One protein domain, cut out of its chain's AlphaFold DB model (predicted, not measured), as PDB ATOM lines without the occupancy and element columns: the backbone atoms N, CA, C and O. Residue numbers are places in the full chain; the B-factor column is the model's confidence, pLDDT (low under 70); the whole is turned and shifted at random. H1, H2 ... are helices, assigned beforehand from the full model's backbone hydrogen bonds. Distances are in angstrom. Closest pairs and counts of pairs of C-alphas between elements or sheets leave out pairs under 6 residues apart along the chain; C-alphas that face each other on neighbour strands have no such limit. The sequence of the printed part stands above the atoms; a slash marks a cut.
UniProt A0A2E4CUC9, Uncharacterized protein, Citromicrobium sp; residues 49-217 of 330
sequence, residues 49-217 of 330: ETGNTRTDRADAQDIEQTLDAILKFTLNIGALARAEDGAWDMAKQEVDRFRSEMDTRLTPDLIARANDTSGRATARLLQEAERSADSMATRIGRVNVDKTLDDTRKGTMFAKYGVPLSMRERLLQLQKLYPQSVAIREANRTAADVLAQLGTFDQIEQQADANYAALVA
ATOM      1  N   GLU A  49      60.223  26.954  66.240       74.38
ATOM      2  CA  GLU A  49      60.591  27.660  67.479       74.38
ATOM      3  C   GLU A  49      62.003  28.278  67.407       74.38
ATOM      4  O   GLU A  49      62.209  29.422  67.824       74.38
ATOM      5  N   THR A  50      62.993  27.578  66.835       74.38
ATOM      6  CA  THR A  50      64.341  28.152  66.621       74.38
ATOM      7  C   THR A  50      64.374  29.259  65.572       74.38
ATOM      8  O   THR A  50      65.186  30.175  65.693       74.38
ATOM      9  N   GLY A  51      63.538  29.166  64.536       72.00
ATOM     10  CA  GLY A  51      63.403  30.212  63.525       72.00
ATOM     11  C   GLY A  51      62.870  31.501  64.144       72.00
ATOM     12  O   GLY A  51      63.527  32.536  64.046       72.00
ATOM     13  N   ASN A  52      61.757  31.401  64.879       75.81
ATOM     14  CA  ASN A  52      61.141  32.543  65.556       75.81
ATOM     15  C   ASN A  52      62.102  33.192  66.558       75.81
ATOM     16  O   ASN A  52      62.352  34.387  66.500       75.81
ATOM     17  N   THR A  53      62.768  32.388  67.393       79.06
ATOM     18  CA  THR A  53      63.691  32.919  68.414       79.06
ATOM     19  C   THR A  53      64.927  33.633  67.858       79.06
ATOM     20  O   THR A  53      65.573  34.372  68.603       79.06
ATOM     21  N   ARG A  54      65.313  33.417  66.593       81.56
ATOM     22  CA  ARG A  54      66.395  34.190  65.958       81.56
ATOM     23  C   ARG A  54      65.904  35.549  65.480       81.56
ATOM     24  O   ARG A  54      66.577  36.535  65.765       81.56
ATOM     25  N   THR A  55      64.759  35.588  64.806       81.69
ATOM     26  CA  THR A  55      64.132  36.839  64.361       81.69
ATOM     27  C   THR A  55      63.784  37.715  65.565       81.69
ATOM     28  O   THR A  55      64.251  38.845  65.630       81.69
ATOM     29  N   ASP A  56      63.162  37.141  66.602       83.56
ATOM     30  CA  ASP A  56      62.820  37.845  67.848       83.56
ATOM     31  C   ASP A  56      64.041  38.502  68.517       83.56
ATOM     32  O   ASP A  56      63.933  39.550  69.152       83.56
ATOM     33  N   ARG A  57      65.224  37.877  68.414       89.56
ATOM     34  CA  ARG A  57      66.469  38.423  68.977       89.56
ATOM     35  C   ARG A  57      67.029  39.569  68.149       89.56
ATOM     36  O   ARG A  57      67.498  40.534  68.741       89.56
ATOM     37  N   ALA A  58      67.016  39.447  66.824       89.81
ATOM     38  CA  ALA A  58      67.472  40.516  65.941       89.81
ATOM     39  C   ALA A  58      66.569  41.750  66.090       89.81
ATOM     40  O   ALA A  58      67.064  42.856  66.285       89.81
ATOM     41  N   ASP A  59      65.253  41.535  66.130       88.88
ATOM     42  CA  ASP A  59      64.269  42.593  66.341       88.88
ATOM     43  C   ASP A  59      64.458  43.282  67.694       88.88
ATOM     44  O   ASP A  59      64.515  44.510  67.776       88.88
ATOM     45  N   ALA A  60      64.631  42.499  68.764       94.69
ATOM     46  CA  ALA A  60      64.902  43.045  70.088       94.69
ATOM     47  C   ALA A  60      66.199  43.866  70.134       94.69
ATOM     48  O   ALA A  60      66.243  44.863  70.848       94.69
ATOM     49  N   GLN A  61      67.225  43.486  69.370       96.75
ATOM     50  CA  GLN A  61      68.496  44.203  69.328       96.75
ATOM     51  C   GLN A  61      68.356  45.597  68.693       96.75
ATOM     52  O   GLN A  61      68.902  46.561  69.229       96.75
ATOM     53  N   ASP A  62      67.610  45.734  67.593       96.50
ATOM     54  CA  ASP A  62      67.363  47.041  66.959       96.50
ATOM     55  C   ASP A  62      66.571  47.977  67.891       96.50
ATOM     56  O   ASP A  62      66.868  49.175  68.010       96.50
ATOM     57  N   ILE A  63      65.572  47.419  68.587       97.94
ATOM     58  CA  ILE A  63      64.759  48.142  69.573       97.94
ATOM     59  C   ILE A  63      65.625  48.562  70.762       97.94
ATOM     60  O   ILE A  63      65.553  49.713  71.183       97.94
ATOM     61  N   GLU A  64      66.463  47.663  71.281       97.69
ATOM     62  CA  GLU A  64      67.378  47.934  72.393       97.69
ATOM     63  C   GLU A  64      68.362  49.054  72.046       97.69
ATOM     64  O   GLU A  64      68.503  49.997  72.819       97.69
ATOM     65  N   GLN A  65      68.987  49.019  70.865       97.81
ATOM     66  CA  GLN A  65      69.898  50.082  70.421       97.81
ATOM     67  C   GLN A  65      69.195  51.436  70.291       97.81
ATOM     68  O   GLN A  65      69.763  52.472  70.640       97.81
ATOM     69  N   THR A  66      67.960  51.441  69.790       98.44
ATOM     70  CA  THR A  66      67.171  52.671  69.659       98.44
ATOM     71  C   THR A  66      66.746  53.202  71.026       98.44
ATOM     72  O   THR A  66      66.884  54.395  71.289       98.44
ATOM     73  N   LEU A  67      66.287  52.323  71.921       98.44
ATOM     74  CA  LEU A  67      65.943  52.672  73.295       98.44
ATOM     75  C   LEU A  67      67.160  53.236  74.037       98.44
ATOM     76  O   LEU A  67      67.057  54.290  74.658       98.44
ATOM     77  N   ASP A  68      68.318  52.592  73.926       98.25
ATOM     78  CA  ASP A  68      69.573  53.045  74.524       98.25
ATOM     79  C   ASP A  68      69.992  54.428  73.998       98.25
ATOM     80  O   ASP A  68      70.317  55.313  74.791       98.25
ATOM     81  N   ALA A  69      69.894  54.660  72.683       98.31
ATOM     82  CA  ALA A  69      70.157  55.970  72.082       98.31
ATOM     83  C   ALA A  69      69.214  57.058  72.625       98.31
ATOM     84  O   ALA A  69      69.671  58.157  72.952       98.31
ATOM     85  N   ILE A  70      67.920  56.748  72.792       98.44
ATOM     86  CA  ILE A  70      66.964  57.655  73.438       98.44
ATOM     87  C   ILE A  70      67.395  57.910  74.885       98.44
ATOM     88  O   ILE A  70      67.577  59.055  75.284       98.44
ATOM     89  N   LEU A  71      67.590  56.870  75.696       98.25
ATOM     90  CA  LEU A  71      67.836  57.016  77.132       98.25
ATOM     91  C   LEU A  71      69.161  57.723  77.454       98.25
ATOM     92  O   LEU A  71      69.226  58.456  78.451       98.25
ATOM     93  N   LYS A  72      70.181  57.558  76.604       97.94
ATOM     94  CA  LYS A  72      71.496  58.204  76.731       97.94
ATOM     95  C   LYS A  72      71.527  59.665  76.296       97.94
ATOM     96  O   LYS A  72      72.500  60.344  76.622       97.94
ATOM     97  N   PHE A  73      70.501  60.175  75.609       98.19
ATOM     98  CA  PHE A  73      70.479  61.587  75.238       98.19
ATOM     99  C   PHE A  73      70.519  62.484  76.480       98.19
ATOM    100  O   PHE A  73      69.656  62.438  77.363       98.19
ATOM    101  N   THR A  74      71.543  63.326  76.532       97.25
ATOM    102  CA  THR A  74      71.703  64.378  77.530       97.25
ATOM    103  C   THR A  74      72.340  65.572  76.844       97.25
ATOM    104  O   THR A  74      73.288  65.392  76.081       97.25
ATOM    105  N   LEU A  75      71.829  66.775  77.108       95.69
ATOM    106  CA  LEU A  75      72.500  67.997  76.676       95.69
ATOM    107  C   LEU A  75      73.866  68.104  77.352       95.69
ATOM    108  O   LEU A  75      74.015  67.730  78.523       95.69
ATOM    109  N   ASN A  76      74.849  68.670  76.651       91.44
ATOM    110  CA  ASN A  76      76.178  68.912  77.204       91.44
ATOM    111  C   ASN A  76      76.185  70.094  78.191       91.44
ATOM    112  O   ASN A  76      76.819  71.126  77.981       91.44
ATOM    113  N   ILE A  77      75.484  69.938  79.316       88.75
ATOM    114  CA  ILE A  77      75.297  70.984  80.328       88.75
ATOM    115  C   ILE A  77      76.639  71.502  80.860       88.75
ATOM    116  O   ILE A  77      76.729  72.663  81.227       88.75
ATOM    117  N   GLY A  78      77.697  70.684  80.884       83.88
ATOM    118  CA  GLY A  78      79.021  71.101  81.354       83.88
ATOM    119  C   GLY A  78      79.746  72.067  80.410       83.88
ATOM    120  O   GLY A  78      80.440  72.968  80.881       83.88
ATOM    121  N   ALA A  79      79.593  71.913  79.093       76.56
ATOM    122  CA  ALA A  79      80.049  72.927  78.139       76.56
ATOM    123  C   ALA A  79      79.209  74.206  78.263       76.56
ATOM    124  O   ALA A  79      79.745  75.307  78.299       76.56
ATOM    125  N   LEU A  80      77.901  74.041  78.455       69.75
ATOM    126  CA  LEU A  80      76.925  75.129  78.473       69.75
ATOM    127  C   LEU A  80      76.988  75.966  79.767       69.75
ATOM    128  O   LEU A  80      76.870  77.188  79.743       69.75
ATOM    129  N   ALA A  81      77.252  75.328  80.911       72.06
ATOM    130  CA  ALA A  81      77.370  75.973  82.219       72.06
ATOM    131  C   ALA A  81      78.671  76.766  82.386       72.06
ATOM    132  O   ALA A  81      78.728  77.655  83.236       72.06
ATOM    133  N   ARG A  82      79.693  76.487  81.565       77.25
ATOM    134  CA  ARG A  82      80.905  77.317  81.476       77.25
ATOM    135  C   ARG A  82      80.652  78.662  80.780       77.25
ATOM    136  O   ARG A  82      81.589  79.441  80.669       77.25
ATOM    137  N   ALA A  83      79.394  78.946  80.416       62.34
ATOM    138  CA  ALA A  83      78.915  80.233  79.915       62.34
ATOM    139  C   ALA A  83      79.725  80.741  78.715       62.34
ATOM    140  O   ALA A  83      79.982  81.934  78.592       62.34
ATOM    141  N   GLU A  84      80.135  79.820  77.844       65.12
ATOM    142  CA  GLU A  84      80.719  80.173  76.557       65.12
ATOM    143  C   GLU A  84      79.631  80.852  75.706       65.12
ATOM    144  O   GLU A  84      78.481  80.394  75.671       65.12
ATOM    145  N   ASP A  85      79.978  81.960  75.047       79.62
ATOM    146  CA  ASP A  85      79.092  82.609  74.080       79.62
ATOM    147  C   ASP A  85      78.598  81.564  73.060       79.62
ATOM    148  O   ASP A  85      79.373  80.747  72.559       79.62
ATOM    149  N   GLY A  86      77.291  81.553  72.778       85.88
ATOM    150  CA  GLY A  86      76.668  80.566  71.883       85.88
ATOM    151  C   GLY A  86      76.255  79.244  72.543       85.88
ATOM    152  O   GLY A  86      75.794  78.338  71.848       85.88
ATOM    153  N   ALA A  87      76.358  79.109  73.872       86.31
ATOM    154  CA  ALA A  87      75.859  77.934  74.594       86.31
ATOM    155  C   ALA A  87      74.392  77.602  74.244       86.31
ATOM    156  O   ALA A  87      74.071  76.472  73.875       86.31
ATOM    157  N   TRP A  88      73.497  78.588  74.293       89.81
ATOM    158  CA  TRP A  88      72.084  78.391  73.956       89.81
ATOM    159  C   TRP A  88      71.884  77.843  72.538       89.81
ATOM    160  O   TRP A  88      71.115  76.899  72.354       89.81
ATOM    161  N   ASP A  89      72.631  78.354  71.559       91.62
ATOM    162  CA  ASP A  89      72.570  77.890  70.172       91.62
ATOM    163  C   ASP A  89      73.088  76.460  70.014       91.62
ATOM    164  O   ASP A  89      72.459  75.650  69.333       91.62
ATOM    165  N   MET A  90      74.187  76.109  70.687       91.06
ATOM    166  CA  MET A  90      74.679  74.729  70.707       91.06
ATOM    167  C   MET A  90      73.638  73.779  71.301       91.06
ATOM    168  O   MET A  90      73.402  72.709  70.748       91.06
ATOM    169  N   ALA A  91      72.966  74.171  72.387       93.25
ATOM    170  CA  ALA A  91      71.909  73.363  72.987       93.25
ATOM    171  C   ALA A  91      70.719  73.162  72.034       93.25
ATOM    172  O   ALA A  91      70.225  72.040  71.909       93.25
ATOM    173  N   LYS A  92      70.283  74.223  71.338       95.12
ATOM    174  CA  LYS A  92      69.232  74.156  70.306       95.12
ATOM    175  C   LYS A  92      69.636  73.167  69.200       95.12
ATOM    176  O   LYS A  92      68.893  72.231  68.909       95.12
ATOM    177  N   GLN A  93      70.862  73.286  68.685       95.12
ATOM    178  CA  GLN A  93      71.408  72.377  67.668       95.12
ATOM    179  C   GLN A  93      71.516  70.924  68.154       95.12
ATOM    180  O   GLN A  93      71.241  70.001  67.388       95.12
ATOM    181  N   GLU A  94      71.901  70.685  69.413       96.06
ATOM    182  CA  GLU A  94      71.954  69.336  69.989       96.06
ATOM    183  C   GLU A  94      70.567  68.686  70.051       96.06
ATOM    184  O   GLU A  94      70.440  67.510  69.697       96.06
ATOM    185  N   VAL A  95      69.537  69.442  70.453       97.56
ATOM    186  CA  VAL A  95      68.142  68.972  70.440       97.56
ATOM    187  C   VAL A  95      67.693  68.653  69.015       97.56
ATOM    188  O   VAL A  95      67.153  67.573  68.777       97.56
ATOM    189  N   ASP A  96      67.942  69.543  68.056       97.94
ATOM    190  CA  ASP A  96      67.512  69.352  66.667       97.94
ATOM    191  C   ASP A  96      68.225  68.175  65.994       97.94
ATOM    192  O   ASP A  96      67.596  67.375  65.293       97.94
ATOM    193  N   ARG A  97      69.522  68.003  66.270       98.12
ATOM    194  CA  ARG A  97      70.289  66.835  65.829       98.12
ATOM    195  C   ARG A  97      69.709  65.551  66.412       98.12
ATOM    196  O   ARG A  97      69.497  64.601  65.664       98.12
ATOM    197  N   PHE A  98      69.429  65.525  67.716       98.38
ATOM    198  CA  PHE A  98      68.828  64.359  68.364       98.38
ATOM    199  C   PHE A  98      67.456  64.028  67.771       98.38
ATOM    200  O   PHE A  98      67.199  62.875  67.435       98.38
ATOM    201  N   ARG A  99      66.593  65.028  67.566       98.31
ATOM    202  CA  ARG A  99      65.283  64.839  66.926       98.31
ATOM    203  C   ARG A  99      65.419  64.261  65.519       98.31
ATOM    204  O   ARG A  99      64.763  63.270  65.222       98.31
ATOM    205  N   SER A 100      66.317  64.812  64.706       98.31
ATOM    206  CA  SER A 100      66.566  64.348  63.333       98.31
ATOM    207  C   SER A 100      67.098  62.910  63.291       98.31
ATOM    208  O   SER A 100      66.679  62.101  62.460       98.31
ATOM    209  N   GLU A 101      68.001  62.564  64.211       98.12
ATOM    210  CA  GLU A 101      68.498  61.195  64.355       98.12
ATOM    211  C   GLU A 101      67.359  60.234  64.725       98.12
ATOM    212  O   GLU A 101      67.231  59.160  64.136       98.12
ATOM    213  N   MET A 102      66.501  60.625  65.670       98.38
ATOM    214  CA  MET A 102      65.382  59.795  66.114       98.38
ATOM    215  C   MET A 102      64.305  59.650  65.045       98.38
ATOM    216  O   MET A 102      63.789  58.552  64.876       98.38
ATOM    217  N   ASP A 103      64.024  60.688  64.260       97.94
ATOM    218  CA  ASP A 103      63.104  60.591  63.121       97.94
ATOM    219  C   ASP A 103      63.621  59.617  62.046       97.94
ATOM    220  O   ASP A 103      62.828  58.954  61.381       97.94
ATOM    221  N   THR A 104      64.945  59.460  61.917       98.12
ATOM    222  CA  THR A 104      65.552  58.458  61.023       98.12
ATOM    223  C   THR A 104      65.454  57.038  61.593       98.12
ATOM    224  O   THR A 104      65.209  56.088  60.851       98.12
ATOM    225  N   ARG A 105      65.656  56.869  62.908       97.88
ATOM    226  CA  ARG A 105      65.641  55.550  63.570       97.88
ATOM    227  C   ARG A 105      64.230  55.005  63.802       97.88
ATOM    228  O   ARG A 105      64.013  53.804  63.674       97.88
ATOM    229  N   LEU A 106      63.275  55.866  64.151       97.94
ATOM    230  CA  LEU A 106      61.910  55.501  64.548       97.94
ATOM    231  C   LEU A 106      61.012  55.241  63.332       97.94
ATOM    232  O   LEU A 106      60.039  55.950  63.076       97.94
ATOM    233  N   THR A 107      61.343  54.198  62.575       98.19
ATOM    234  CA  THR A 107      60.548  53.778  61.417       98.19
ATOM    235  C   THR A 107      59.220  53.133  61.848       98.19
ATOM    236  O   THR A 107      59.138  52.563  62.940       98.19
ATOM    237  N   PRO A 108      58.172  53.151  60.998       98.44
ATOM    238  CA  PRO A 108      56.903  52.485  61.307       98.44
ATOM    239  C   PRO A 108      57.048  50.992  61.632       98.44
ATOM    240  O   PRO A 108      56.345  50.486  62.501       98.44
ATOM    241  N   ASP A 109      57.976  50.302  60.962       97.88
ATOM    242  CA  ASP A 109      58.278  48.889  61.209       97.88
ATOM    243  C   ASP A 109      58.898  48.669  62.596       97.88
ATOM    244  O   ASP A 109      58.423  47.827  63.358       97.88
ATOM    245  N   LEU A 110      59.903  49.473  62.965       97.81
ATOM    246  CA  LEU A 110      60.515  49.399  64.290       97.81
ATOM    247  C   LEU A 110      59.478  49.670  65.388       97.81
ATOM    248  O   LEU A 110      59.444  48.958  66.387       97.81
ATOM    249  N   ILE A 111      58.613  50.672  65.191       98.25
ATOM    250  CA  ILE A 111      57.525  50.987  66.126       98.25
ATOM    251  C   ILE A 111      56.563  49.798  66.235       98.25
ATOM    252  O   ILE A 111      56.216  49.401  67.348       98.25
ATOM    253  N   ALA A 112      56.150  49.190  65.120       97.75
ATOM    254  CA  ALA A 112      55.274  48.020  65.146       97.75
ATOM    255  C   ALA A 112      55.906  46.852  65.924       97.75
ATOM    256  O   ALA A 112      55.273  46.327  66.841       97.75
ATOM    257  N   ARG A 113      57.176  46.519  65.641       97.12
ATOM    258  CA  ARG A 113      57.936  45.476  66.357       97.12
ATOM    259  C   ARG A 113      58.106  45.791  67.846       97.12
ATOM    260  O   ARG A 113      57.915  44.919  68.686       97.12
ATOM    261  N   ALA A 114      58.398  47.044  68.197       97.38
ATOM    262  CA  ALA A 114      58.549  47.475  69.589       97.38
ATOM    263  C   ALA A 114      57.262  47.318  70.412       97.38
ATOM    264  O   ALA A 114      57.330  47.104  71.623       97.38
ATOM    265  N   ASN A 115      56.097  47.407  69.765       97.69
ATOM    266  CA  ASN A 115      54.796  47.264  70.416       97.69
ATOM    267  C   ASN A 115      54.229  45.832  70.329       97.69
ATOM    268  O   ASN A 115      53.203  45.556  70.956       97.69
ATOM    269  N   ASP A 116      54.901  44.904  69.638       96.31
ATOM    270  CA  ASP A 116      54.600  43.475  69.730       96.31
ATOM    271  C   ASP A 116      55.201  42.888  71.015       96.31
ATOM    272  O   ASP A 116      56.352  42.452  71.092       96.31
ATOM    273  N   THR A 117      54.385  42.891  72.067       95.00
ATOM    274  CA  THR A 117      54.753  42.391  73.399       95.00
ATOM    275  C   THR A 117      54.530  40.888  73.570       95.00
ATOM    276  O   THR A 117      54.664  40.372  74.682       95.00
ATOM    277  N   SER A 118      54.220  40.154  72.492       93.69
ATOM    278  CA  SER A 118      54.134  38.689  72.542       93.69
ATOM    279  C   SER A 118      55.492  38.049  72.877       93.69
ATOM    280  O   SER A 118      55.555  37.013  73.547       93.69
ATOM    281  N   GLY A 119      56.586  38.706  72.482       91.69
ATOM    282  CA  GLY A 119      57.956  38.342  72.819       91.69
ATOM    283  C   GLY A 119      58.370  38.785  74.227       91.69
ATOM    284  O   GLY A 119      58.188  39.927  74.646       91.69
ATOM    285  N   ARG A 120      59.044  37.898  74.973       92.81
ATOM    286  CA  ARG A 120      59.580  38.234  76.310       92.81
ATOM    287  C   ARG A 120      60.627  39.359  76.266       92.81
ATOM    288  O   ARG A 120      60.764  40.085  77.247       92.81
ATOM    289  N   ALA A 121      61.407  39.460  75.188       94.25
ATOM    290  CA  ALA A 121      62.464  40.463  75.060       94.25
ATOM    291  C   ALA A 121      61.885  41.872  74.854       94.25
ATOM    292  O   ALA A 121      62.188  42.770  75.635       94.25
ATOM    293  N   THR A 122      60.979  42.036  73.890       94.50
ATOM    294  CA  THR A 122      60.287  43.303  73.612       94.50
ATOM    295  C   THR A 122      59.454  43.774  74.808       94.50
ATOM    296  O   THR A 122      59.537  44.941  75.189       94.50
ATOM    297  N   ALA A 123      58.756  42.862  75.499       95.69
ATOM    298  CA  ALA A 123      58.029  43.185  76.730       95.69
ATOM    299  C   ALA A 123      58.936  43.746  77.846       95.69
ATOM    300  O   ALA A 123      58.538  44.656  78.575       95.69
ATOM    301  N   ARG A 124      60.172  43.238  77.983       96.56
ATOM    302  CA  ARG A 124      61.151  43.764  78.955       96.56
ATOM    303  C   ARG A 124      61.643  45.160  78.581       96.56
ATOM    304  O   ARG A 124      61.770  45.992  79.475       96.56
ATOM    305  N   LEU A 125      61.891  45.408  77.293       97.38
ATOM    306  CA  LEU A 125      62.317  46.720  76.795       97.38
ATOM    307  C   LEU A 125      61.229  47.781  77.025       97.38
ATOM    308  O   LEU A 125      61.534  48.864  77.518       97.38
ATOM    309  N   LEU A 126      59.952  47.444  76.797       97.94
ATOM    310  CA  LEU A 126      58.834  48.323  77.161       97.94
ATOM    311  C   LEU A 126      58.826  48.626  78.670       97.94
ATOM    312  O   LEU A 126      58.770  49.787  79.065       97.94
ATOM    313  N   GLN A 127      58.946  47.606  79.526       98.06
ATOM    314  CA  GLN A 127      58.971  47.807  80.981       98.06
ATOM    315  C   GLN A 127      60.164  48.671  81.439       98.06
ATOM    316  O   GLN A 127      60.083  49.410  82.422       98.06
ATOM    317  N   GLU A 128      61.311  48.569  80.771       98.19
ATOM    318  CA  GLU A 128      62.461  49.441  81.007       98.19
ATOM    319  C   GLU A 128      62.197  50.888  80.584       98.19
ATOM    320  O   GLU A 128      62.491  51.806  81.357       98.19
ATOM    321  N   ALA A 129      61.589  51.093  79.415       98.38
ATOM    322  CA  ALA A 129      61.179  52.408  78.943       98.38
ATOM    323  C   ALA A 129      60.184  53.070  79.910       98.38
ATOM    324  O   ALA A 129      60.361  54.233  80.268       98.38
ATOM    325  N   GLU A 130      59.193  52.325  80.407       98.44
ATOM    326  CA  GLU A 130      58.199  52.819  81.369       98.44
ATOM    327  C   GLU A 130      58.824  53.205  82.714       98.44
ATOM    328  O   GLU A 130      58.562  54.295  83.224       98.44
ATOM    329  N   ARG A 131      59.712  52.368  83.269       98.50
ATOM    330  CA  ARG A 131      60.449  52.695  84.506       98.50
ATOM    331  C   ARG A 131      61.338  53.924  84.335       98.50
ATOM    332  O   ARG A 131      61.444  54.753  85.239       98.50
ATOM    333  N   SER A 132      61.982  54.044  83.178       98.50
ATOM    334  CA  SER A 132      62.806  55.207  82.852       98.50
ATOM    335  C   SER A 132      61.953  56.469  82.726       98.50
ATOM    336  O   SER A 132      62.341  57.519  83.238       98.50
ATOM    337  N   ALA A 133      60.777  56.366  82.101       98.62
ATOM    338  CA  ALA A 133      59.837  57.468  81.957       98.62
ATOM    339  C   ALA A 133      59.310  57.967  83.310       98.62
ATOM    340  O   ALA A 133      59.364  59.170  83.570       98.62
ATOM    341  N   ASP A 134      58.901  57.063  84.200       98.50
ATOM    342  CA  ASP A 134      58.457  57.396  85.561       98.50
ATOM    343  C   ASP A 134      59.564  58.080  86.387       98.50
ATOM    344  O   ASP A 134      59.354  59.124  87.014       98.50
ATOM    345  N   SER A 135      60.793  57.558  86.310       98.50
ATOM    346  CA  SER A 135      61.964  58.163  86.956       98.50
ATOM    347  C   SER A 135      62.252  59.575  86.429       98.50
ATOM    348  O   SER A 135      62.513  60.497  87.210       98.50
ATOM    349  N   MET A 136      62.166  59.780  85.108       98.50
ATOM    350  CA  MET A 136      62.307  61.103  84.496       98.50
ATOM    351  C   MET A 136      61.203  62.055  84.964       98.50
ATOM    352  O   MET A 136      61.525  63.148  85.426       98.50
ATOM    353  N   ALA A 137      59.936  61.640  84.931       98.31
ATOM    354  CA  ALA A 137      58.815  62.455  85.396       98.31
ATOM    355  C   ALA A 137      58.956  62.844  86.872       98.31
ATOM    356  O   ALA A 137      58.811  64.017  87.212       98.31
ATOM    357  N   THR A 138      59.347  61.904  87.737       98.38
ATOM    358  CA  THR A 138      59.613  62.173  89.159       98.38
ATOM    359  C   THR A 138      60.725  63.206  89.347       98.38
ATOM    360  O   THR A 138      60.628  64.076  90.212       98.38
ATOM    361  N   ARG A 139      61.803  63.133  88.556       98.19
ATOM    362  CA  ARG A 139      62.906  64.108  88.627       98.19
ATOM    363  C   ARG A 139      62.480  65.484  88.126       98.19
ATOM    364  O   ARG A 139      62.823  66.470  88.772       98.19
ATOM    365  N   ILE A 140      61.730  65.551  87.026       98.00
ATOM    366  CA  ILE A 140      61.203  66.811  86.487       98.00
ATOM    367  C   ILE A 140      60.202  67.441  87.461       98.00
ATOM    368  O   ILE A 140      60.288  68.632  87.729       98.00
ATOM    369  N   GLY A 141      59.319  66.649  88.073       97.25
ATOM    370  CA  GLY A 141      58.344  67.127  89.058       97.25
ATOM    371  C   GLY A 141      58.963  67.694  90.344       97.25
ATOM    372  O   GLY A 141      58.270  68.335  91.125       97.25
ATOM    373  N   ARG A 142      60.269  67.488  90.575       97.88
ATOM    374  CA  ARG A 142      61.029  68.092  91.686       97.88
ATOM    375  C   ARG A 142      61.735  69.394  91.303       97.88
ATOM    376  O   ARG A 142      62.417  69.977  92.149       97.88
ATOM    377  N   VAL A 143      61.637  69.833  90.048       97.81
ATOM    378  CA  VAL A 143      62.213  71.107  89.611       97.81
ATOM    379  C   VAL A 143      61.482  72.244  90.317       97.81
ATOM    380  O   VAL A 143      60.264  72.363  90.241       97.81
ATOM    381  N   ASN A 144      62.243  73.092  91.004       98.25
ATOM    382  CA  ASN A 144      61.728  74.340  91.547       98.25
ATOM    383  C   ASN A 144      61.790  75.396  90.433       98.25
ATOM    384  O   ASN A 144      62.882  75.862  90.089       98.25
ATOM    385  N   VAL A 145      60.629  75.688  89.838       98.19
ATOM    386  CA  VAL A 145      60.483  76.615  88.705       98.19
ATOM    387  C   VAL A 145      60.963  78.009  89.096       98.19
ATOM    388  O   VAL A 145      61.889  78.510  88.467       98.19
ATOM    389  N   ASP A 146      60.449  78.568  90.193       98.19
ATOM    390  CA  ASP A 146      60.799  79.917  90.660       98.19
ATOM    391  C   ASP A 146      62.308  80.063  90.884       98.19
ATOM    392  O   ASP A 146      62.963  80.912  90.295       98.19
ATOM    393  N   LYS A 147      62.928  79.131  91.619       97.56
ATOM    394  CA  LYS A 147      64.383  79.135  91.857       97.56
ATOM    395  C   LYS A 147      65.209  78.950  90.577       97.56
ATOM    396  O   LYS A 147      66.420  79.208  90.576       97.56
ATOM    397  N   THR A 148      64.618  78.392  89.527       97.12
ATOM    398  CA  THR A 148      65.265  78.306  88.216       97.12
ATOM    399  C   THR A 148      65.189  79.655  87.518       97.12
ATOM    400  O   THR A 148      66.233  80.159  87.115       97.12
ATOM    401  N   LEU A 149      63.997  80.249  87.460       97.56
ATOM    402  CA  LEU A 149      63.735  81.536  86.815       97.56
ATOM    403  C   LEU A 149      64.361  82.731  87.543       97.56
ATOM    404  O   LEU A 149      64.665  83.714  86.883       97.56
ATOM    405  N   ASP A 150      64.621  82.635  88.847       97.69
ATOM    406  CA  ASP A 150      65.247  83.685  89.668       97.69
ATOM    407  C   ASP A 150      66.786  83.626  89.677       97.69
ATOM    408  O   ASP A 150      67.447  84.439  90.327       97.69
ATOM    409  N   ASP A 151      67.406  82.643  89.013       96.31
ATOM    410  CA  ASP A 151      68.866  82.529  89.024       96.31
ATOM    411  C   ASP A 151      69.506  83.685  88.243       96.31
ATOM    412  O   ASP A 151      69.108  84.010  87.129       96.31
ATOM    413  N   THR A 152      70.519  84.322  88.817       94.88
ATOM    414  CA  THR A 152      71.190  85.468  88.194       94.88
ATOM    415  C   THR A 152      72.395  85.065  87.352       94.88
ATOM    416  O   THR A 152      72.907  85.868  86.572       94.88
ATOM    417  N   ARG A 153      72.856  83.813  87.469       91.62
ATOM    418  CA  ARG A 153      73.967  83.282  86.678       91.62
ATOM    419  C   ARG A 153      73.410  82.483  85.512       91.62
ATOM    420  O   ARG A 153      72.933  81.363  85.696       91.62
ATOM    421  N   LYS A 154      73.570  83.010  84.296       91.81
ATOM    422  CA  LYS A 154      73.053  82.401  83.058       91.81
ATOM    423  C   LYS A 154      73.382  80.910  82.931       91.81
ATOM    424  O   LYS A 154      72.488  80.101  82.713       91.81
ATOM    425  N   GLY A 155      74.639  80.523  83.171       90.75
ATOM    426  CA  GLY A 155      75.058  79.117  83.115       90.75
ATOM    427  C   GLY A 155      74.386  78.220  84.165       90.75
ATOM    428  O   GLY A 155      74.090  77.059  83.888       90.75
ATOM    429  N   THR A 156      74.086  78.748  85.360       92.38
ATOM    430  CA  THR A 156      73.359  77.987  86.395       92.38
ATOM    431  C   THR A 156      71.874  77.873  86.050       92.38
ATOM    432  O   THR A 156      71.314  76.784  86.187       92.38
ATOM    433  N   MET A 157      71.252  78.952  85.556       94.25
ATOM    434  CA  MET A 157      69.880  78.911  85.036       94.25
ATOM    435  C   MET A 157      69.762  77.869  83.918       94.25
ATOM    436  O   MET A 157      68.918  76.976  83.997       94.25
ATOM    437  N   PHE A 158      70.669  77.921  82.936       93.31
ATOM    438  CA  PHE A 158      70.727  76.945  81.854       93.31
ATOM    439  C   PHE A 158      70.848  75.524  82.401       93.31
ATOM    440  O   PHE A 158      70.087  74.655  82.004       93.31
ATOM    441  N   ALA A 159      71.768  75.260  83.333       93.19
ATOM    442  CA  ALA A 159      71.956  73.913  83.866       93.19
ATOM    443  C   ALA A 159      70.691  73.359  84.542       93.19
ATOM    444  O   ALA A 159      70.365  72.181  84.377       93.19
ATOM    445  N   LYS A 160      69.953  74.206  85.266       94.94
ATOM    446  CA  LYS A 160      68.673  73.838  85.887       94.94
ATOM    447  C   LYS A 160      67.570  73.583  84.855       94.94
ATOM    448  O   LYS A 160      66.761  72.687  85.074       94.94
ATOM    449  N   TYR A 161      67.564  74.316  83.741       96.06
ATOM    450  CA  TYR A 161      66.602  74.169  82.642       96.06
ATOM    451  C   TYR A 161      66.935  73.009  81.677       96.06
ATOM    452  O   TYR A 161      66.066  72.237  81.275       96.06
ATOM    453  N   GLY A 162      68.208  72.822  81.337       95.56
ATOM    454  CA  GLY A 162      68.676  71.842  80.357       95.56
ATOM    455  C   GLY A 162      68.468  70.392  80.800       95.56
ATOM    456  O   GLY A 162      68.222  69.521  79.965       95.56
ATOM    457  N   VAL A 163      68.504  70.112  82.108       96.06
ATOM    458  CA  VAL A 163      68.209  68.771  82.649       96.06
ATOM    459  C   VAL A 163      66.763  68.336  82.360       96.06
ATOM    460  O   VAL A 163      66.597  67.296  81.710       96.06
ATOM    461  N   PRO A 164      65.713  69.062  82.807       97.56
ATOM    462  CA  PRO A 164      64.334  68.690  82.508       97.56
ATOM    463  C   PRO A 164      64.033  68.746  81.011       97.56
ATOM    464  O   PRO A 164      63.318  67.874  80.522       97.56
ATOM    465  N   LEU A 165      64.643  69.671  80.261       97.56
ATOM    466  CA  LEU A 165      64.524  69.689  78.804       97.56
ATOM    467  C   LEU A 165      65.059  68.397  78.164       97.56
ATOM    468  O   LEU A 165      64.350  67.754  77.396       97.56
ATOM    469  N   SER A 166      66.265  67.954  78.532       97.81
ATOM    470  CA  SER A 166      66.836  66.697  78.018       97.81
ATOM    471  C   SER A 166      65.941  65.494  78.335       97.81
ATOM    472  O   SER A 166      65.817  64.565  77.544       97.81
ATOM    473  N   MET A 167      65.319  65.470  79.517       98.44
ATOM    474  CA  MET A 167      64.371  64.413  79.886       98.44
ATOM    475  C   MET A 167      63.078  64.483  79.070       98.44
ATOM    476  O   MET A 167      62.598  63.446  78.623       98.44
ATOM    477  N   ARG A 168      62.537  65.682  78.834       98.12
ATOM    478  CA  ARG A 168      61.363  65.876  77.976       98.12
ATOM    479  C   ARG A 168      61.618  65.398  76.555       98.12
ATOM    480  O   ARG A 168      60.768  64.704  76.007       98.12
ATOM    481  N   GLU A 169      62.772  65.724  75.982       98.56
ATOM    482  CA  GLU A 169      63.132  65.253  74.644       98.56
ATOM    483  C   GLU A 169      63.178  63.726  74.593       98.56
ATOM    484  O   GLU A 169      62.600  63.133  73.691       98.56
ATOM    485  N   ARG A 170      63.747  63.062  75.604       98.69
ATOM    486  CA  ARG A 170      63.703  61.593  75.692       98.69
ATOM    487  C   ARG A 170      62.282  61.055  75.780       98.69
ATOM    488  O   ARG A 170      61.939  60.135  75.045       98.69
ATOM    489  N   LEU A 171      61.445  61.640  76.634       98.69
ATOM    490  CA  LEU A 171      60.045  61.241  76.794       98.69
ATOM    491  C   LEU A 171      59.232  61.418  75.500       98.69
ATOM    492  O   LEU A 171      58.398  60.568  75.195       98.69
ATOM    493  N   LEU A 172      59.507  62.458  74.702       98.56
ATOM    494  CA  LEU A 172      58.908  62.630  73.374       98.56
ATOM    495  C   LEU A 172      59.238  61.455  72.448       98.56
ATOM    496  O   LEU A 172      58.333  60.905  71.821       98.56
ATOM    497  N   GLN A 173      60.506  61.044  72.381       98.69
ATOM    498  CA  GLN A 173      60.920  59.946  71.500       98.69
ATOM    499  C   GLN A 173      60.463  58.583  72.034       98.69
ATOM    500  O   GLN A 173      60.026  57.740  71.252       98.69
ATOM    501  N   LEU A 174      60.454  58.386  73.359       98.75
ATOM    502  CA  LEU A 174      59.838  57.209  73.978       98.75
ATOM    503  C   LEU A 174      58.347  57.114  73.640       98.75
ATOM    504  O   LEU A 174      57.867  56.026  73.340       98.75
ATOM    505  N   GLN A 175      57.611  58.233  73.645       98.75
ATOM    506  CA  GLN A 175      56.197  58.234  73.267       98.75
ATOM    507  C   GLN A 175      55.998  57.908  71.780       98.75
ATOM    508  O   GLN A 175      55.007  57.266  71.439       98.75
ATOM    509  N   LYS A 176      56.917  58.311  70.893       98.56
ATOM    510  CA  LYS A 176      56.886  57.891  69.482       98.56
ATOM    511  C   LYS A 176      57.154  56.388  69.325       98.56
ATOM    512  O   LYS A 176      56.469  55.741  68.541       98.56
ATOM    513  N   LEU A 177      58.119  55.839  70.071       98.50
ATOM    514  CA  LEU A 177      58.469  54.414  70.032       98.50
ATOM    515  C   LEU A 177      57.367  53.522  70.633       98.50
ATOM    516  O   LEU A 177      57.052  52.469  70.085       98.50
ATOM    517  N   TYR A 178      56.741  53.960  71.728       98.50
ATOM    518  CA  TYR A 178      55.708  53.226  72.469       98.50
ATOM    519  C   TYR A 178      54.407  54.042  72.599       98.50
ATOM    520  O   TYR A 178      54.006  54.411  73.709       98.50
ATOM    521  N   PRO A 179      53.698  54.322  71.490       98.56
ATOM    522  CA  PRO A 179      52.548  55.231  71.483       98.56
ATOM    523  C   PRO A 179      51.384  54.766  72.369       98.56
ATOM    524  O   PRO A 179      50.591  55.589  72.839       98.56
ATOM    525  N   GLN A 180      51.283  53.459  72.630       98.12
ATOM    526  CA  GLN A 180      50.211  52.875  73.438       98.12
ATOM    527  C   GLN A 180      50.490  52.896  74.949       98.12
ATOM    528  O   GLN A 180      49.537  52.778  75.723       98.12
ATOM    529  N   SER A 181      51.735  53.120  75.389       98.44
ATOM    530  CA  SER A 181      52.074  53.129  76.818       98.44
ATOM    531  C   SER A 181      51.450  54.328  77.537       98.44
ATOM    532  O   SER A 181      51.782  55.487  77.278       98.44
ATOM    533  N   VAL A 182      50.551  54.048  78.483       98.50
ATOM    534  CA  VAL A 182      49.934  55.069  79.346       98.50
ATOM    535  C   VAL A 182      50.990  55.732  80.231       98.50
ATOM    536  O   VAL A 182      51.005  56.954  80.338       98.50
ATOM    537  N   ALA A 183      51.902  54.944  80.813       98.38
ATOM    538  CA  ALA A 183      52.934  55.441  81.720       98.38
ATOM    539  C   ALA A 183      53.846  56.473  81.041       98.38
ATOM    540  O   ALA A 183      54.090  57.545  81.595       98.38
ATOM    541  N   ILE A 184      54.289  56.192  79.810       98.69
ATOM    542  CA  ILE A 184      55.125  57.122  79.041       98.69
ATOM    543  C   ILE A 184      54.351  58.401  78.700       98.69
ATOM    544  O   ILE A 184      54.903  59.491  78.841       98.69
ATOM    545  N   ARG A 185      53.072  58.307  78.303       98.62
ATOM    546  CA  ARG A 185      52.246  59.496  78.014       98.62
ATOM    547  C   ARG A 185      52.050  60.393  79.238       98.62
ATOM    548  O   ARG A 185      52.220  61.603  79.117       98.62
ATOM    549  N   GLU A 186      51.736  59.824  80.401       98.44
ATOM    550  CA  GLU A 186      51.556  60.594  81.644       98.44
ATOM    551  C   GLU A 186      52.867  61.228  82.126       98.44
ATOM    552  O   GLU A 186      52.902  62.402  82.511       98.44
ATOM    553  N   ALA A 187      53.978  60.493  82.022       98.50
ATOM    554  CA  ALA A 187      55.307  61.034  82.286       98.50
ATOM    555  C   ALA A 187      55.624  62.224  81.364       98.50
ATOM    556  O   ALA A 187      56.101  63.270  81.812       98.50
ATOM    557  N   ASN A 188      55.305  62.087  80.076       98.56
ATOM    558  CA  ASN A 188      55.523  63.122  79.077       98.56
ATOM    559  C   ASN A 188      54.650  64.364  79.302       98.56
ATOM    560  O   ASN A 188      55.114  65.487  79.098       98.56
ATOM    561  N   ARG A 189      53.408  64.169  79.755       98.56
ATOM    562  CA  ARG A 189      52.502  65.247  80.163       98.56
ATOM    563  C   ARG A 189      53.053  66.008  81.367       98.56
ATOM    564  O   ARG A 189      53.183  67.220  81.291       98.56
ATOM    565  N   THR A 190      53.462  65.302  82.423       97.69
ATOM    566  CA  THR A 190      54.085  65.920  83.609       97.69
ATOM    567  C   THR A 190      55.288  66.778  83.215       97.69
ATOM    568  O   THR A 190      55.442  67.912  83.667       97.69
ATOM    569  N   ALA A 191      56.130  66.257  82.319       98.12
ATOM    570  CA  ALA A 191      57.276  66.987  81.799       98.12
ATOM    571  C   ALA A 191      56.876  68.237  80.993       98.12
ATOM    572  O   ALA A 191      57.531  69.274  81.102       98.12
ATOM    573  N   ALA A 192      55.812  68.144  80.191       98.25
ATOM    574  CA  ALA A 192      55.268  69.267  79.435       98.25
ATOM    575  C   ALA A 192      54.729  70.368  80.354       98.25
ATOM    576  O   ALA A 192      55.042  71.532  80.128       98.25
ATOM    577  N   ASP A 193      53.989  70.002  81.402       98.31
ATOM    578  CA  ASP A 193      53.378  70.944  82.345       98.31
ATOM    579  C   ASP A 193      54.442  71.747  83.117       98.31
ATOM    580  O   ASP A 193      54.278  72.947  83.339       98.31
ATOM    581  N   VAL A 194      55.563  71.117  83.494       98.12
ATOM    582  CA  VAL A 194      56.689  71.808  84.151       98.12
ATOM    583  C   VAL A 194      57.450  72.704  83.171       98.12
ATOM    584  O   VAL A 194      57.746  73.854  83.494       98.12
ATOM    585  N   LEU A 195      57.760  72.223  81.962       97.94
ATOM    586  CA  LEU A 195      58.470  73.043  80.972       97.94
ATOM    587  C   LEU A 195      57.622  74.194  80.436       97.94
ATOM    588  O   LEU A 195      58.179  75.231  80.107       97.94
ATOM    589  N   ALA A 196      56.296  74.061  80.398       98.25
ATOM    590  CA  ALA A 196      55.408  75.167  80.060       98.25
ATOM    591  C   ALA A 196      55.507  76.321  81.073       98.25
ATOM    592  O   ALA A 196      55.382  77.476  80.683       98.25
ATOM    593  N   GLN A 197      55.759  76.016  82.352       98.31
ATOM    594  CA  GLN A 197      55.976  77.030  83.391       98.31
ATOM    595  C   GLN A 197      57.368  77.663  83.311       98.31
ATOM    596  O   GLN A 197      57.518  78.843  83.606       98.31
ATOM    597  N   LEU A 198      58.383  76.889  82.915       97.69
ATOM    598  CA  LEU A 198      59.727  77.415  82.670       97.69
ATOM    599  C   LEU A 198      59.753  78.308  81.416       97.69
ATOM    600  O   LEU A 198      60.370  79.366  81.426       97.69
ATOM    601  N   GLY A 199      59.054  77.909  80.357       97.75
ATOM    602  CA  GLY A 199      59.024  78.608  79.077       97.75
ATOM    603  C   GLY A 199      59.902  77.950  78.012       97.75
ATOM    604  O   GLY A 199      60.432  76.850  78.178       97.75
ATOM    605  N   THR A 200      60.008  78.619  76.867       96.56
ATOM    606  CA  THR A 200      60.830  78.182  75.733       96.56
ATOM    607  C   THR A 200      62.311  78.488  75.956       96.56
ATOM    608  O   THR A 200      62.683  79.236  76.859       96.56
ATOM    609  N   PHE A 201      63.170  77.952  75.081       93.75
ATOM    610  CA  PHE A 201      64.590  78.312  75.046       93.75
ATOM    611  C   PHE A 201      64.810  79.829  75.034       93.75
ATOM    612  O   PHE A 201      65.534  80.336  75.883       93.75
ATOM    613  N   ASP A 202      64.160  80.537  74.108       95.38
ATOM    614  CA  ASP A 202      64.358  81.980  73.942       95.38
ATOM    615  C   ASP A 202      63.834  82.767  75.151       95.38
ATOM    616  O   ASP A 202      64.431  83.763  75.544       95.38
ATOM    617  N   GLN A 203      62.743  82.311  75.776       97.19
ATOM    618  CA  GLN A 203      62.203  82.943  76.983       97.19
ATOM    619  C   GLN A 203      63.150  82.792  78.175       97.19
ATOM    620  O   GLN A 203      63.398  83.770  78.877       97.19
ATOM    621  N   ILE A 204      63.709  81.598  78.394       95.75
ATOM    622  CA  ILE A 204      64.681  81.378  79.470       95.75
ATOM    623  C   ILE A 204      65.968  82.163  79.205       95.75
ATOM    624  O   ILE A 204      66.518  82.752  80.131       95.75
ATOM    625  N   GLU A 205      66.453  82.189  77.965       94.31
ATOM    626  CA  GLU A 205      67.636  82.963  77.581       94.31
ATOM    627  C   GLU A 205      67.430  84.461  77.863       94.31
ATOM    628  O   GLU A 205      68.237  85.078  78.560       94.31
ATOM    629  N   GLN A 206      66.291  85.020  77.444       96.12
ATOM    630  CA  GLN A 206      65.915  86.405  77.742       96.12
ATOM    631  C   GLN A 206      65.776  86.665  79.247       96.12
ATOM    632  O   GLN A 206      66.225  87.704  79.736       96.12
ATOM    633  N   GLN A 207      65.189  85.734  80.004       97.06
ATOM    634  CA  GLN A 207      65.069  85.858  81.458       97.06
ATOM    635  C   GLN A 207      66.445  85.824  82.139       97.06
ATOM    636  O   GLN A 207      66.708  86.621  83.040       97.06
ATOM    637  N   ALA A 208      67.346  84.948  81.691       94.69
ATOM    638  CA  ALA A 208      68.718  84.870  82.185       94.69
ATOM    639  C   ALA A 208      69.477  86.181  81.937       94.69
ATOM    640  O   ALA A 208      70.194  86.665  82.818       94.69
ATOM    641  N   ASP A 209      69.295  86.774  80.755       94.44
ATOM    642  CA  ASP A 209      69.859  88.072  80.393       94.44
ATOM    643  C   ASP A 209      69.307  89.199  81.266       94.44
ATOM    644  O   ASP A 209      70.084  89.996  81.800       94.44
ATOM    645  N   ALA A 210      67.989  89.231  81.474       97.69
ATOM    646  CA  ALA A 210      67.330  90.214  82.326       97.69
ATOM    647  C   ALA A 210      67.796  90.113  83.787       97.69
ATOM    648  O   ALA A 210      68.152  91.125  84.395       97.69
ATOM    649  N   ASN A 211      67.871  88.900  84.340       97.19
ATOM    650  CA  ASN A 211      68.339  88.673  85.706       97.19
ATOM    651  C   ASN A 211      69.801  89.077  85.884       97.19
ATOM    652  O   ASN A 211      70.158  89.708  86.882       97.19
ATOM    653  N   TYR A 212      70.653  88.730  84.918       95.81
ATOM    654  CA  TYR A 212      72.056  89.123  84.947       95.81
ATOM    655  C   TYR A 212      72.205  90.645  84.859       95.81
ATOM    656  O   TYR A 212      72.940  91.236  85.647       95.81
ATOM    657  N   ALA A 213      71.466  91.306  83.965       96.94
ATOM    658  CA  ALA A 213      71.468  92.761  83.859       96.94
ATOM    659  C   ALA A 213      71.007  93.432  85.166       96.94
ATOM    660  O   ALA A 213      71.638  94.386  85.622       96.94
ATOM    661  N   ALA A 214      69.964  92.905  85.816       97.88
ATOM    662  CA  ALA A 214      69.502  93.383  87.118       97.88
ATOM    663  C   ALA A 214      70.553  93.179  88.226       97.88
ATOM    664  O   ALA A 214      70.761  94.066  89.063       97.88
ATOM    665  N   LEU A 215      71.270  92.049  88.219       97.19
ATOM    666  CA  LEU A 215      72.397  91.806  89.123       97.19
ATOM    667  C   LEU A 215      73.521  92.830  88.901       97.19
ATOM    668  O   LEU A 215      73.984  93.447  89.858       97.19
ATOM    669  N   VAL A 216      73.931  93.067  87.654       97.75
ATOM    670  CA  VAL A 216      74.963  94.063  87.308       97.75
ATOM    671  C   VAL A 216      74.535  95.472  87.729       97.75
ATOM    672  O   VAL A 216      75.321  96.219  88.321       97.75
ATOM    673  N   ALA A 217      73.274  95.828  87.480       98.19
ATOM    674  CA  ALA A 217      72.712  97.124  87.840       98.19
ATOM    675  C   ALA A 217      72.641  97.342  89.357       98.19
ATOM    676  O   ALA A 217      72.825  98.472  89.813       98.19
TER     677      ALA A 217
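What this domain is: This is residues 49 to 217 of the 330 residues of an uncharacterized protein of Citromicrobium sp (UniProt A0A2E4CUC9). A rod of long helices lies lengthwise: H1, H3, H5, H7 and H8 form an up-and-down bundle, each running against the one before it, with H7 in the middle. H1 extends one end of the rod and H9 the other, while short H4 crosses near H1, H5 and the end of H7. The printed part has 169 residues, with nine named helices, H1 to H9 along the chain, and no named strand: all helix. It is only just compact, close to loose, with a radius of gyration of the C-alphas of 18.5 A and spans of 73 by 27 by 21 A.

How they stand to each other: H1, residues 49 to 72, touches H5, residues 120 to 140, the same way at a shallow tilt of 15 degrees; the closest C-alphas, of Ala 60 and Thr 122, are 5.8 A apart. H2, residues 77 to 81, touches residues 154 to 163 alone of the hub H7, residues 154 to 177; the closest C-alphas, of Ala 81 and Gly 155, are 4.0 A apart. H3, residues 87 to 105, only just touches H7, with 3 pairs of C-alphas within 8 A. H4, residues 108 to 115, is about perpendicular to H5, at 89 degrees, and touches its residues 122 to 126 alone. H6, residues 145 to 149, touches residues 194 to 198 alone of H8, residues 182 to 198. H7 has a kink of 32 degrees near residue 161. H7 and H8 form a hairpin, opposite ways at a shallow tilt of 27 degrees; the closest C-alphas, of Leu 171 and Asn 188, are 5.4 A apart. H9, residues 201 to 217, touches residues 154 to 158 alone of H7. Every O i to N i+4 pair is within hydrogen-bond range in H2, H3, H4, H5, H6 and H9, against 19 of 20 in H1, 18 of 20 in H7 and 12 of 13 in H8.

Where its parts are: H1 begins at C-alpha 49, (60.591, 27.660, 67.479), and is 33.7 A long; H3 is 27.0 A, H5 30.4 A, H7 34.1 A and H8 24.6 A. H9, 24.2 A, ends at C-alpha 217, (72.712, 97.124, 87.840).

The domain as a whole: The C-alphas of Glu 49 and Ala 217, the two farthest apart, are 73.4 A apart. The printed part has no cut, and its eight links between helices are tight. Mean pLDDT of the printed part is 94.6; residues 80, 83 and 84 are under 70.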